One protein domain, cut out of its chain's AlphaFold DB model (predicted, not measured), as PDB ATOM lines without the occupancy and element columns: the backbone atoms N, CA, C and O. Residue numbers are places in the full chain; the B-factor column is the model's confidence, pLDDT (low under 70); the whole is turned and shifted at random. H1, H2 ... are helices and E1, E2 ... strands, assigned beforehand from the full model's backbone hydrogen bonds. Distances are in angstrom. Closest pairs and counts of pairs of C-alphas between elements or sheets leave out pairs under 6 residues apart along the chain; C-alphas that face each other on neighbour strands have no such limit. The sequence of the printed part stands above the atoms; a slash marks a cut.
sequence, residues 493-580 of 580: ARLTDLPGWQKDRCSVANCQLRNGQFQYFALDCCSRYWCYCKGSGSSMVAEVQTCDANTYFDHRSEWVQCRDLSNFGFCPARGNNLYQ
ATOM      1  N   ALA A 493     -46.332  21.659 -32.986       65.75
ATOM      2  CA  ALA A 493     -45.010  22.153 -32.625       65.75
ATOM      3  C   ALA A 493     -44.159  22.219 -33.894       65.75
ATOM      4  O   ALA A 493     -44.066  21.231 -34.628       65.75
ATOM      5  N   ARG A 494     -43.646  23.417 -34.201       68.19
ATOM      6  CA  ARG A 494     -43.137  23.771 -35.528       68.19
ATOM      7  C   ARG A 494     -41.905  22.931 -35.852       68.19
ATOM      8  O   ARG A 494     -40.788  23.347 -35.568       68.19
ATOM      9  N   LEU A 495     -42.122  21.771 -36.467       71.38
ATOM     10  CA  LEU A 495     -41.059  20.949 -37.027       71.38
ATOM     11  C   LEU A 495     -40.368  21.788 -38.108       71.38
ATOM     12  O   LEU A 495     -40.939  22.095 -39.164       71.38
ATOM     13  N   THR A 496     -39.169  22.247 -37.766       78.81
ATOM     14  CA  THR A 496     -38.223  22.904 -38.668       78.81
ATOM     15  C   THR A 496     -37.687  21.887 -39.661       78.81
ATOM     16  O   THR A 496     -37.699  22.136 -40.867       78.81
ATOM     17  N   ASP A 497     -37.334  20.712 -39.148       87.69
ATOM     18  CA  ASP A 497     -36.655  19.660 -39.885       87.69
ATOM     19  C   ASP A 497     -37.608  18.525 -40.258       87.69
ATOM     20  O   ASP A 497     -38.412  18.052 -39.450       87.69
ATOM     21  N   LEU A 498     -37.490  18.072 -41.506       89.06
ATOM     22  CA  LEU A 498     -38.182  16.901 -42.029       89.06
ATOM     23  C   LEU A 498     -37.657  15.646 -41.307       89.06
ATOM     24  O   LEU A 498     -36.487  15.299 -41.494       89.06
ATOM     25  N   PRO A 499     -38.484  14.914 -40.537       88.56
ATOM     26  CA  PRO A 499     -38.043  13.673 -39.910       88.56
ATOM     27  C   PRO A 499     -37.616  12.653 -40.974       88.56
ATOM     28  O   PRO A 499     -38.299  12.511 -41.989       88.56
ATOM     29  N   GLY A 500     -36.533  11.903 -40.735       90.81
ATOM     30  CA  GLY A 500     -35.995  10.942 -41.714       90.81
ATOM     31  C   GLY A 500     -37.055   9.980 -42.267       90.81
ATOM     32  O   GLY A 500     -37.223   9.873 -43.474       90.81
ATOM     33  N   TRP A 501     -37.900   9.429 -41.392       86.81
ATOM     34  CA  TRP A 501     -39.010   8.549 -41.778       86.81
ATOM     35  C   TRP A 501     -40.074   9.209 -42.678       86.81
ATOM     36  O   TRP A 501     -40.787   8.508 -43.392       86.81
ATOM     37  N   GLN A 502     -40.212  10.543 -42.668       89.50
ATOM     38  CA  GLN A 502     -41.059  11.263 -43.629       89.50
ATOM     39  C   GLN A 502     -40.357  11.425 -44.972       89.50
ATOM     40  O   GLN A 502     -40.999  11.282 -46.009       89.50
ATOM     41  N   LYS A 503     -39.041  11.664 -44.966       92.19
ATOM     42  CA  LYS A 503     -38.226  11.683 -46.186       92.19
ATOM     43  C   LYS A 503     -38.296  10.337 -46.910       92.19
ATOM     44  O   LYS A 503     -38.592  10.312 -48.099       92.19
ATOM     45  N   ASP A 504     -38.148   9.235 -46.176       90.75
ATOM     46  CA  ASP A 504     -38.175   7.865 -46.713       90.75
ATOM     47  C   ASP A 504     -39.539   7.477 -47.321       90.75
ATOM     48  O   ASP A 504     -39.616   6.648 -48.231       90.75
ATOM     49  N   ARG A 505     -40.633   8.110 -46.866       89.38
ATOM     50  CA  ARG A 505     -41.966   7.959 -47.476       89.38
ATOM     51  C   ARG A 505     -42.060   8.609 -48.863       89.38
ATOM     52  O   ARG A 505     -42.910   8.180 -49.646       89.38
ATOM     53  N   CYS A 506     -41.214   9.584 -49.203       93.75
ATOM     54  CA  CYS A 506     -41.149  10.146 -50.553       93.75
ATOM     55  C   CYS A 506     -40.171   9.352 -51.425       93.75
ATOM     56  O   CYS A 506     -39.027   9.746 -51.638       93.75
ATOM     57  N   SER A 507     -40.626   8.200 -51.913       92.69
ATOM     58  CA  SER A 507     -39.811   7.272 -52.695       92.69
ATOM     59  C   SER A 507     -40.426   6.979 -54.062       92.69
ATOM     60  O   SER A 507     -41.645   7.034 -54.242       92.69
ATOM     61  N   VAL A 508     -39.577   6.613 -55.027       92.25
ATOM     62  CA  VAL A 508     -40.005   6.205 -56.377       92.25
ATOM     63  C   VAL A 508     -40.996   5.040 -56.306       92.25
ATOM     64  O   VAL A 508     -42.011   5.072 -56.994       92.25
ATOM     65  N   ALA A 509     -40.772   4.077 -55.407       90.31
ATOM     66  CA  ALA A 509     -41.693   2.970 -55.160       90.31
ATOM     67  C   ALA A 509     -43.086   3.457 -54.710       90.31
ATOM     68  O   ALA A 509     -44.095   3.035 -55.271       90.31
ATOM     69  N   ASN A 510     -43.165   4.402 -53.765       86.81
ATOM     70  CA  ASN A 510     -44.448   4.959 -53.316       86.81
ATOM     71  C   ASN A 510     -45.147   5.797 -54.399       86.81
ATOM     72  O   ASN A 510     -46.376   5.792 -54.473       86.81
ATOM     73  N   CYS A 511     -44.394   6.467 -55.275       88.94
ATOM     74  CA  CYS A 511     -44.951   7.085 -56.478       88.94
ATOM     75  C   CYS A 511     -45.474   6.032 -57.478       88.94
ATOM     76  O   CYS A 511     -46.559   6.198 -58.039       88.94
ATOM     77  N   GLN A 512     -44.750   4.924 -57.681       87.94
ATOM     78  CA  GLN A 512     -45.129   3.843 -58.604       87.94
ATOM     79  C   GLN A 512     -46.391   3.109 -58.148       87.94
ATOM     80  O   GLN A 512     -47.266   2.850 -58.971       87.94
ATOM     81  N   LEU A 513     -46.554   2.884 -56.840       83.75
ATOM     82  CA  LEU A 513     -47.783   2.327 -56.257       83.75
ATOM     83  C   LEU A 513     -49.032   3.186 -56.532       83.75
ATOM     84  O   LEU A 513     -50.140   2.657 -56.503       83.75
ATOM     85  N   ARG A 514     -48.869   4.482 -56.840       80.81
ATOM     86  CA  ARG A 514     -49.952   5.408 -57.231       80.81
ATOM     87  C   ARG A 514     -50.193   5.462 -58.751       80.81
ATOM     88  O   ARG A 514     -50.922   6.335 -59.224       80.81
ATOM     89  N   ASN A 515     -49.593   4.545 -59.520       76.62
ATOM     90  CA  ASN A 515     -49.757   4.369 -60.971       76.62
ATOM     91  C   ASN A 515     -49.539   5.642 -61.820       76.62
ATOM     92  O   ASN A 515     -50.102   5.767 -62.905       76.62
ATOM     93  N   GLY A 516     -48.761   6.616 -61.333       69.69
ATOM     94  CA  GLY A 516     -48.489   7.878 -62.039       69.69
ATOM     95  C   GLY A 516     -49.701   8.802 -62.250       69.69
ATOM     96  O   GLY A 516     -49.528   9.916 -62.731       69.69
ATOM     97  N   GLN A 517     -50.916   8.399 -61.857       66.81
ATOM     98  CA  GLN A 517     -52.120   9.228 -62.013       66.81
ATOM     99  C   GLN A 517     -52.137  10.439 -61.077       66.81
ATOM    100  O   GLN A 517     -52.918  11.368 -61.274       66.81
ATOM    101  N   PHE A 518     -51.277  10.439 -60.057       68.69
ATOM    102  CA  PHE A 518     -51.259  11.453 -59.018       68.69
ATOM    103  C   PHE A 518     -49.832  11.866 -58.725       68.69
ATOM    104  O   PHE A 518     -49.070  11.147 -58.081       68.69
ATOM    105  N   GLN A 519     -49.499  13.065 -59.188       83.69
ATOM    106  CA  GLN A 519     -48.177  13.653 -59.037       83.69
ATOM    107  C   GLN A 519     -47.865  14.051 -57.588       83.69
ATOM    108  O   GLN A 519     -46.828  14.646 -57.361       83.69
ATOM    109  N   TYR A 520     -48.713  13.777 -56.591       90.44
ATOM    110  CA  TYR A 520     -48.453  14.192 -55.210       90.44
ATOM    111  C   TYR A 520     -49.186  13.378 -54.139       90.44
ATOM    112  O   TYR A 520     -50.245  12.792 -54.383       90.44
ATOM    113  N   PHE A 521     -48.642  13.395 -52.919       88.94
ATOM    114  CA  PHE A 521     -49.305  12.910 -51.702       88.94
ATOM    115  C   PHE A 521     -48.727  13.544 -50.427       88.94
ATOM    116  O   PHE A 521     -47.537  13.841 -50.359       88.94
ATOM    117  N   ALA A 522     -49.550  13.718 -49.386       90.19
ATOM    118  CA  ALA A 522     -49.066  14.130 -48.066       90.19
ATOM    119  C   ALA A 522     -48.148  13.051 -47.468       90.19
ATOM    120  O   ALA A 522     -48.470  11.865 -47.534       90.19
ATOM    121  N   LEU A 523     -47.032  13.446 -46.845       90.56
ATOM    122  CA  LEU A 523     -46.130  12.478 -46.202       90.56
ATOM    123  C   LEU A 523     -46.630  12.005 -44.839       90.56
ATOM    124  O   LEU A 523     -46.177  10.970 -44.348       90.56
ATOM    125  N   ASP A 524     -47.555  12.748 -44.233       87.94
ATOM    126  CA  ASP A 524     -48.181  12.405 -42.963       87.94
ATOM    127  C   ASP A 524     -49.458  13.221 -42.710       87.94
ATOM    128  O   ASP A 524     -49.740  14.199 -43.411       87.94
ATOM    129  N   CYS A 525     -50.196  12.839 -41.669       83.62
ATOM    130  CA  CYS A 525     -51.345  13.567 -41.132       83.62
ATOM    131  C   CYS A 525     -50.949  15.024 -40.835       83.62
ATOM    132  O   CYS A 525     -49.979  15.267 -40.107       83.62
ATOM    133  N   CYS A 526     -51.663  15.980 -41.439       83.88
ATOM    134  CA  CYS A 526     -51.373  17.419 -41.379       83.88
ATOM    135  C   CYS A 526     -49.877  17.722 -41.504       83.88
ATOM    136  O   CYS A 526     -49.281  18.406 -40.672       83.88
ATOM    137  N   SER A 527     -49.223  17.134 -42.503       89.00
ATOM    138  CA  SER A 527     -47.829  17.440 -42.770       89.00
ATOM    139  C   SER A 527     -47.716  18.713 -43.598       89.00
ATOM    140  O   SER A 527     -48.422  18.898 -44.588       89.00
ATOM    141  N   ARG A 528     -46.763  19.572 -43.235       91.81
ATOM    142  CA  ARG A 528     -46.255  20.602 -44.148       91.81
ATOM    143  C   ARG A 528     -45.403  20.010 -45.270       91.81
ATOM    144  O   ARG A 528     -45.196  20.663 -46.283       91.81
ATOM    145  N   TYR A 529     -44.922  18.783 -45.090       93.81
ATOM    146  CA  TYR A 529     -44.122  18.059 -46.066       93.81
ATOM    147  C   TYR A 529     -45.001  17.106 -46.876       93.81
ATOM    148  O   TYR A 529     -45.755  16.298 -46.319       93.81
ATOM    149  N   TRP A 530     -44.868  17.173 -48.190       94.50
ATOM    150  CA  TRP A 530     -45.576  16.335 -49.147       94.50
ATOM    151  C   TRP A 530     -44.591  15.824 -50.200       94.50
ATOM    152  O   TRP A 530     -43.509  16.374 -50.368       94.50
ATOM    153  N   CYS A 531     -44.919  14.726 -50.864       94.25
ATOM    154  CA  CYS A 531     -44.115  14.192 -51.955       94.25
ATOM    155  C   CYS A 531     -44.696  14.659 -53.281       94.25
ATOM    156  O   CYS A 531     -45.914  14.585 -53.448       94.25
ATOM    157  N   TYR A 532     -43.842  15.068 -54.215       94.94
ATOM    158  CA  TYR A 532     -44.182  15.288 -55.616       94.94
ATOM    159  C   TYR A 532     -43.523  14.202 -56.480       94.94
ATOM    160  O   TYR A 532     -42.331  13.927 -56.351       94.94
ATOM    161  N   CYS A 533     -44.312  13.569 -57.341       93.00
ATOM    162  CA  CYS A 533     -43.936  12.482 -58.235       93.00
ATOM    163  C   CYS A 533     -43.867  13.020 -59.673       93.00
ATOM    164  O   CYS A 533     -44.899  13.301 -60.286       93.00
ATOM    165  N   LYS A 534     -42.651  13.171 -60.205       92.69
ATOM    166  CA  LYS A 534     -42.363  13.623 -61.578       92.69
ATOM    167  C   LYS A 534     -42.130  12.419 -62.495       92.69
ATOM    168  O   LYS A 534     -41.483  11.467 -62.081       92.69
ATOM    169  N   GLY A 535     -42.563  12.489 -63.754       89.94
ATOM    170  CA  GLY A 535     -42.321  11.441 -64.759       89.94
ATOM    171  C   GLY A 535     -43.355  10.307 -64.750       89.94
ATOM    172  O   GLY A 535     -44.438  10.441 -64.184       89.94
ATOM    173  N   SER A 536     -43.039   9.197 -65.421       86.25
ATOM    174  CA  SER A 536     -43.923   8.030 -65.549       86.25
ATOM    175  C   SER A 536     -43.131   6.719 -65.648       86.25
ATOM    176  O   SER A 536     -41.964   6.702 -66.041       86.25
ATOM    177  N   GLY A 537     -43.768   5.604 -65.268       83.25
ATOM    178  CA  GLY A 537     -43.185   4.262 -65.359       83.25
ATOM    179  C   GLY A 537     -41.888   4.098 -64.557       83.25
ATOM    180  O   GLY A 537     -41.857   4.309 -63.340       83.25
ATOM    181  N   SER A 538     -40.819   3.690 -65.244       85.81
ATOM    182  CA  SER A 538     -39.464   3.546 -64.693       85.81
ATOM    183  C   SER A 538     -38.743   4.883 -64.490       85.81
ATOM    184  O   SER A 538     -37.913   4.984 -63.594       85.81
ATOM    185  N   SER A 539     -39.086   5.920 -65.260       90.06
ATOM    186  CA  SER A 539     -38.463   7.253 -65.209       90.06
ATOM    187  C   SER A 539     -39.111   8.176 -64.170       90.06
ATOM    188  O   SER A 539     -39.156   9.393 -64.357       90.06
ATOM    189  N   MET A 540     -39.674   7.610 -63.100       90.75
ATOM    190  CA  MET A 540     -40.366   8.385 -62.076       90.75
ATOM    191  C   MET A 540     -39.409   8.837 -60.971       90.75
ATOM    192  O   MET A 540     -38.653   8.041 -60.419       90.75
ATOM    193  N   VAL A 541     -39.477  10.120 -60.625       93.75
ATOM    194  CA  VAL A 541     -38.675  10.775 -59.586       93.75
ATOM    195  C   VAL A 541     -39.602  11.222 -58.462       93.75
ATOM    196  O   VAL A 541     -40.650  11.810 -58.719       93.75
ATOM    197  N   ALA A 542     -39.211  10.952 -57.217       94.62
ATOM    198  CA  ALA A 542     -39.915  11.390 -56.017       94.62
ATOM    199  C   ALA A 542     -39.133  12.528 -55.347       94.62
ATOM    200  O   ALA A 542     -37.933  12.391 -55.106       94.62
ATOM    201  N   GLU A 543     -39.795  13.643 -55.050       95.88
ATOM    202  CA  GLU A 543     -39.168  14.845 -54.495       95.88
ATOM    203  C   GLU A 543     -39.994  15.401 -53.331       95.88
ATOM    204  O   GLU A 543     -41.188  15.665 -53.482       95.88
ATOM    205  N   VAL A 544     -39.374  15.588 -52.161       96.31
ATOM    206  CA  VAL A 544     -40.067  16.169 -51.004       96.31
ATOM    207  C   VAL A 544     -40.245  17.666 -51.218       96.31
ATOM    208  O   VAL A 544     -39.274  18.408 -51.318       96.31
ATOM    209  N   GLN A 545     -41.497  18.098 -51.214       96.69
ATOM    210  CA  GLN A 545     -41.910  19.490 -51.225       96.69
ATOM    211  C   GLN A 545     -42.333  19.924 -49.820       96.69
ATOM    212  O   GLN A 545     -42.780  19.117 -48.998       96.69
ATOM    213  N   THR A 546     -42.196  21.218 -49.537       95.12
ATOM    214  CA  THR A 546     -42.506  21.798 -48.226       95.12
ATOM    215  C   THR A 546     -43.425  22.997 -48.393       95.12
ATOM    216  O   THR A 546     -43.144  23.892 -49.181       95.12
ATOM    217  N   CYS A 547     -44.512  23.018 -47.633       94.69
ATOM    218  CA  CYS A 547     -45.401  24.161 -47.516       94.69
ATOM    219  C   CYS A 547     -44.781  25.291 -46.680       94.69
ATOM    220  O   CYS A 547     -44.037  25.042 -45.715       94.69
ATOM    221  N   ASP A 548     -45.145  26.530 -47.020       93.25
ATOM    222  CA  ASP A 548     -44.745  27.752 -46.319       93.25
ATOM    223  C   ASP A 548     -44.984  27.676 -44.806       93.25
ATOM    224  O   ASP A 548     -45.753  26.851 -44.299       93.25
ATOM    225  N   ALA A 549     -44.323  28.557 -44.057       87.06
ATOM    226  CA  ALA A 549     -44.524  28.660 -42.617       87.06
ATOM    227  C   ALA A 549     -46.023  28.765 -42.267       87.06
ATOM    228  O   ALA A 549     -46.753  29.550 -42.860       87.06
ATOM    229  N   ASN A 550     -46.460  27.967 -41.288       83.81
ATOM    230  CA  ASN A 550     -47.845  27.870 -40.801       83.81
ATOM    231  C   ASN A 550     -48.868  27.284 -41.799       83.81
ATOM    232  O   ASN A 550     -50.041  27.146 -41.449       83.81
ATOM    233  N   THR A 551     -48.430  26.856 -42.987       91.44
ATOM    234  CA  THR A 551     -49.279  26.149 -43.953       91.44
ATOM    235  C   THR A 551     -48.943  24.659 -44.041       91.44
ATOM    236  O   THR A 551     -47.820  24.218 -43.780       91.44
ATOM    237  N   TYR A 552     -49.956  23.873 -44.391       91.00
ATOM    238  CA  TYR A 552     -49.951  22.416 -44.387       91.00
ATOM    239  C   TYR A 552     -50.544  21.897 -45.694       91.00
ATOM    240  O   TYR A 552     -51.421  22.543 -46.270       91.00
ATOM    241  N   PHE A 553     -50.070  20.750 -46.181       91.06
ATOM    242  CA  PHE A 553     -50.517  20.222 -47.466       91.06
ATOM    243  C   PHE A 553     -51.891  19.564 -47.329       91.06
ATOM    244  O   PHE A 553     -52.034  18.476 -46.762       91.06
ATOM    245  N   ASP A 554     -52.911  20.231 -47.858       87.50
ATOM    246  CA  ASP A 554     -54.288  19.759 -47.826       87.50
ATOM    247  C   ASP A 554     -54.541  18.814 -49.006       87.50
ATOM    248  O   ASP A 554     -55.107  19.186 -50.022       87.50
ATOM    249  N   HIS A 555     -54.094  17.563 -48.891       83.69
ATOM    250  CA  HIS A 555     -54.219  16.575 -49.974       83.69
ATOM    251  C   HIS A 555     -55.681  16.198 -50.348       83.69
ATOM    252  O   HIS A 555     -55.873  15.386 -51.260       83.69
ATOM    253  N   ARG A 556     -56.700  16.717 -49.633       78.50
ATOM    254  CA  ARG A 556     -58.122  16.467 -49.928       78.50
ATOM    255  C   ARG A 556     -58.427  16.981 -51.336       78.50
ATOM    256  O   ARG A 556     -57.923  18.026 -51.737       78.50
ATOM    257  N   SER A 557     -59.249  16.265 -52.096       71.81
ATOM    258  CA  SER A 557     -59.435  16.521 -53.536       71.81
ATOM    259  C   SER A 557     -59.963  17.912 -53.888       71.81
ATOM    260  O   SER A 557     -59.685  18.404 -54.977       71.81
ATOM    261  N   GLU A 558     -60.692  18.564 -52.987       73.44
ATOM    262  CA  GLU A 558     -61.193  19.931 -53.175       73.44
ATOM    263  C   GLU A 558     -60.086  20.986 -53.038       73.44
ATOM    264  O   GLU A 558     -60.280  22.134 -53.434       73.44
ATOM    265  N   TRP A 559     -58.957  20.626 -52.420       80.88
ATOM    266  CA  TRP A 559     -58.057  21.574 -51.770       80.88
ATOM    267  C   TRP A 559     -56.570  21.269 -51.948       80.88
ATOM    268  O   TRP A 559     -55.791  21.775 -51.149       80.88
ATOM    269  N   VAL A 560     -56.171  20.513 -52.979       86.62
ATOM    270  CA  VAL A 560     -54.780  20.063 -53.180       86.62
ATOM    271  C   VAL A 560     -53.783  21.217 -53.379       86.62
ATOM    272  O   VAL A 560     -53.412  21.584 -54.492       86.62
ATOM    273  N   GLN A 561     -53.344  21.782 -52.262       92.19
ATOM    274  CA  GLN A 561     -52.456  22.931 -52.139       92.19
ATOM    275  C   GLN A 561     -52.020  23.065 -50.671       92.19
ATOM    276  O   GLN A 561     -52.590  22.458 -49.760       92.19
ATOM    277  N   CYS A 562     -51.008  23.891 -50.427       93.25
ATOM    278  CA  CYS A 562     -50.654  24.319 -49.079       93.25
ATOM    279  C   CYS A 562     -51.704  25.309 -48.550       93.25
ATOM    280  O   CYS A 562     -52.054  26.269 -49.237       93.25
ATOM    281  N   ARG A 563     -52.229  25.080 -47.341       92.12
ATOM    282  CA  ARG A 563     -53.267  25.922 -46.718       92.12
ATOM    283  C   ARG A 563     -52.961  26.193 -45.255       92.12
ATOM    284  O   ARG A 563     -52.342  25.370 -44.589       92.12
ATOM    285  N   ASP A 564     -53.425  27.331 -44.748       90.25
ATOM    286  CA  ASP A 564     -53.350  27.644 -43.320       90.25
ATOM    287  C   ASP A 564     -54.124  26.602 -42.493       90.25
ATOM    288  O   ASP A 564     -55.228  26.192 -42.871       90.25
ATOM    289  N   LEU A 565     -53.540  26.195 -41.364       81.94
ATOM    290  CA  LEU A 565     -54.068  25.176 -40.453       81.94
ATOM    291  C   LEU A 565     -55.495  25.475 -39.959       81.94
ATOM    292  O   LEU A 565     -56.278  24.551 -39.755       81.94
ATOM    293  N   SER A 566     -55.869  26.752 -39.840       83.50
ATOM    294  CA  SER A 566     -57.226  27.197 -39.481       83.50
ATOM    295  C   SER A 566     -58.311  26.774 -40.485       83.50
ATOM    296  O   SER A 566     -59.485  26.702 -40.127       83.50
ATOM    297  N   ASN A 567     -57.936  26.435 -41.725       85.12
ATOM    298  CA  ASN A 567     -58.853  25.923 -42.751       85.12
ATOM    299  C   ASN A 567     -59.023  24.391 -42.718       85.12
ATOM    300  O   ASN A 567     -59.831  23.825 -43.469       85.12
ATOM    301  N   PHE A 568     -58.267  23.689 -41.870       79.00
ATOM    302  CA  PHE A 568     -58.428  22.255 -41.661       79.00
ATOM    303  C   PHE A 568     -59.529  22.025 -40.626       79.00
ATOM    304  O   PHE A 568     -59.288  22.073 -39.425       79.00
ATOM    305  N   GLY A 569     -60.744  21.728 -41.102       74.44
ATOM    306  CA  GLY A 569     -61.880  21.376 -40.234       74.44
ATOM    307  C   GLY A 569     -61.631  20.165 -39.322       74.44
ATOM    308  O   GLY A 569     -62.305  20.023 -38.307       74.44
ATOM    309  N   PHE A 570     -60.643  19.331 -39.656       77.94
ATOM    310  CA  PHE A 570     -60.046  18.362 -38.746       77.94
ATOM    311  C   PHE A 570     -58.573  18.137 -39.082       77.94
ATOM    312  O   PHE A 570     -58.166  18.181 -40.248       77.94
ATOM    313  N   CYS A 571     -57.803  17.820 -38.048       77.12
ATOM    314  CA  CYS A 571     -56.448  17.323 -38.155       77.12
ATOM    315  C   CYS A 571     -56.248  16.161 -37.169       77.12
ATOM    316  O   CYS A 571     -56.382  16.386 -35.964       77.12
ATOM    317  N   PRO A 572     -55.888  14.944 -37.624       72.00
ATOM    318  CA  PRO A 572     -55.480  13.882 -36.716       72.00
ATOM    319  C   PRO A 572     -54.157  14.292 -36.056       72.00
ATOM    320  O   PRO A 572     -53.095  14.249 -36.681       72.00
ATOM    321  N   ALA A 573     -54.220  14.738 -34.801       58.62
ATOM    322  CA  ALA A 573     -53.040  15.156 -34.060       58.62
ATOM    323  C   ALA A 573     -52.075  13.973 -33.883       58.62
ATOM    324  O   ALA A 573     -52.459  12.924 -33.362       58.62
ATOM    325  N   ARG A 574     -50.797  14.167 -34.237       55.81
ATOM    326  CA  ARG A 574     -49.740  13.136 -34.143       55.81
ATOM    327  C   ARG A 574     -49.498  12.589 -32.724       55.81
ATOM    328  O   ARG A 574     -48.750  11.634 -32.574       55.81
ATOM    329  N   GLY A 575     -50.081  13.205 -31.692       44.25
ATOM    330  CA  GLY A 575     -49.895  12.829 -30.287       44.25
ATOM    331  C   GLY A 575     -50.726  11.632 -29.812       44.25
ATOM    332  O   GLY A 575     -50.369  11.026 -28.806       44.25
ATOM    333  N   ASN A 576     -51.798  11.257 -30.519       40.00
ATOM    334  CA  ASN A 576     -52.666  10.158 -30.095       40.00
ATOM    335  C   ASN A 576     -52.390   8.894 -30.918       40.00
ATOM    336  O   ASN A 576     -52.981   8.694 -31.979       40.00
ATOM    337  N   ASN A 577     -51.564   7.993 -30.374       38.56
ATOM    338  CA  ASN A 577     -51.277   6.645 -30.903       38.56
ATOM    339  C   ASN A 577     -52.499   5.684 -30.905       38.56
ATOM    340  O   ASN A 577     -52.337   4.470 -30.886       38.56
ATOM    341  N   LEU A 578     -53.731   6.201 -30.937       33.00
ATOM    342  CA  LEU A 578     -54.987   5.440 -30.846       33.00
ATOM    343  C   LEU A 578     -55.393   4.715 -32.148       33.00
ATOM    344  O   LEU A 578     -56.451   4.095 -32.187       33.00
ATOM    345  N   TYR A 579     -54.585   4.804 -33.210       36.53
ATOM    346  CA  TYR A 579     -54.906   4.272 -34.543       36.53
ATOM    347  C   TYR A 579     -53.770   3.479 -35.215       36.53
ATOM    348  O   TYR A 579     -53.860   3.228 -36.422       36.53
ATOM    349  N   GLN A 580     -52.708   3.093 -34.498       30.89
ATOM    350  CA  GLN A 580     -51.714   2.154 -35.044       30.89
ATOM    351  C   GLN A 580     -52.248   0.724 -34.963       30.89
ATOM    352  O   GLN A 580     -52.492   0.266 -33.831       30.89
TER     353      GLN A 580
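What this domain is: This is residues 493 to 580 of the 580 residues of a protein of Ramazzottius varieornatus (UniProt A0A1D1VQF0). With little regular structure, this is a small meander sheet, E1, E2, E3, each strand the antiparallel neighbour of the one before, with short helices H1 and H2 over one face; the hairpin E4 and E5 sits near one end, and residues 575 to 580 stick out. Named elements hold 32 of 88 printed residues, in the order H1, H2, E1 to E5, a mixed class. The whole is compact, radius of gyration of the C-alphas 13.3 A, spanning 37 by 26 by 25 A.

How they stand to each other: H1, residues 500 to 505, and H2, residues 508 to 512, are on the same face of the sheet of E1, residues 520 to 522, E2, residues 529 to 534, and E3, residues 541 to 546. Their heights over the sheet are 9.7 A and 8.2 A. The closest C-alphas of H2 and E3, Val 508 and Ala 542, are 5.2 A apart. N 521 and O 531 join E1 and E2 within hydrogen-bond range at 3.0 A, N 532 and O 543 E2 and E3 at 2.8 A. In the hairpin of E4, residues 551 to 553, and E5, residues 562 to 564, N 552 and O 563 are 2.8 A apart. Every O i to N i+4 pair is within range in H2, 1 of 2 in H1.

Where its parts are: H1 begins at C-alpha 500 (-35.995, 10.942, -41.714); E2 and E3 measure 16.2 A and 16.3 A; E5 ends at C-alpha 564 (-53.350, 27.644, -43.320).

The domain as a whole: The printed part has no cut and no long link; pLDDT is under 70 at residues 493 to 494, 516 to 518 and 573 to 580.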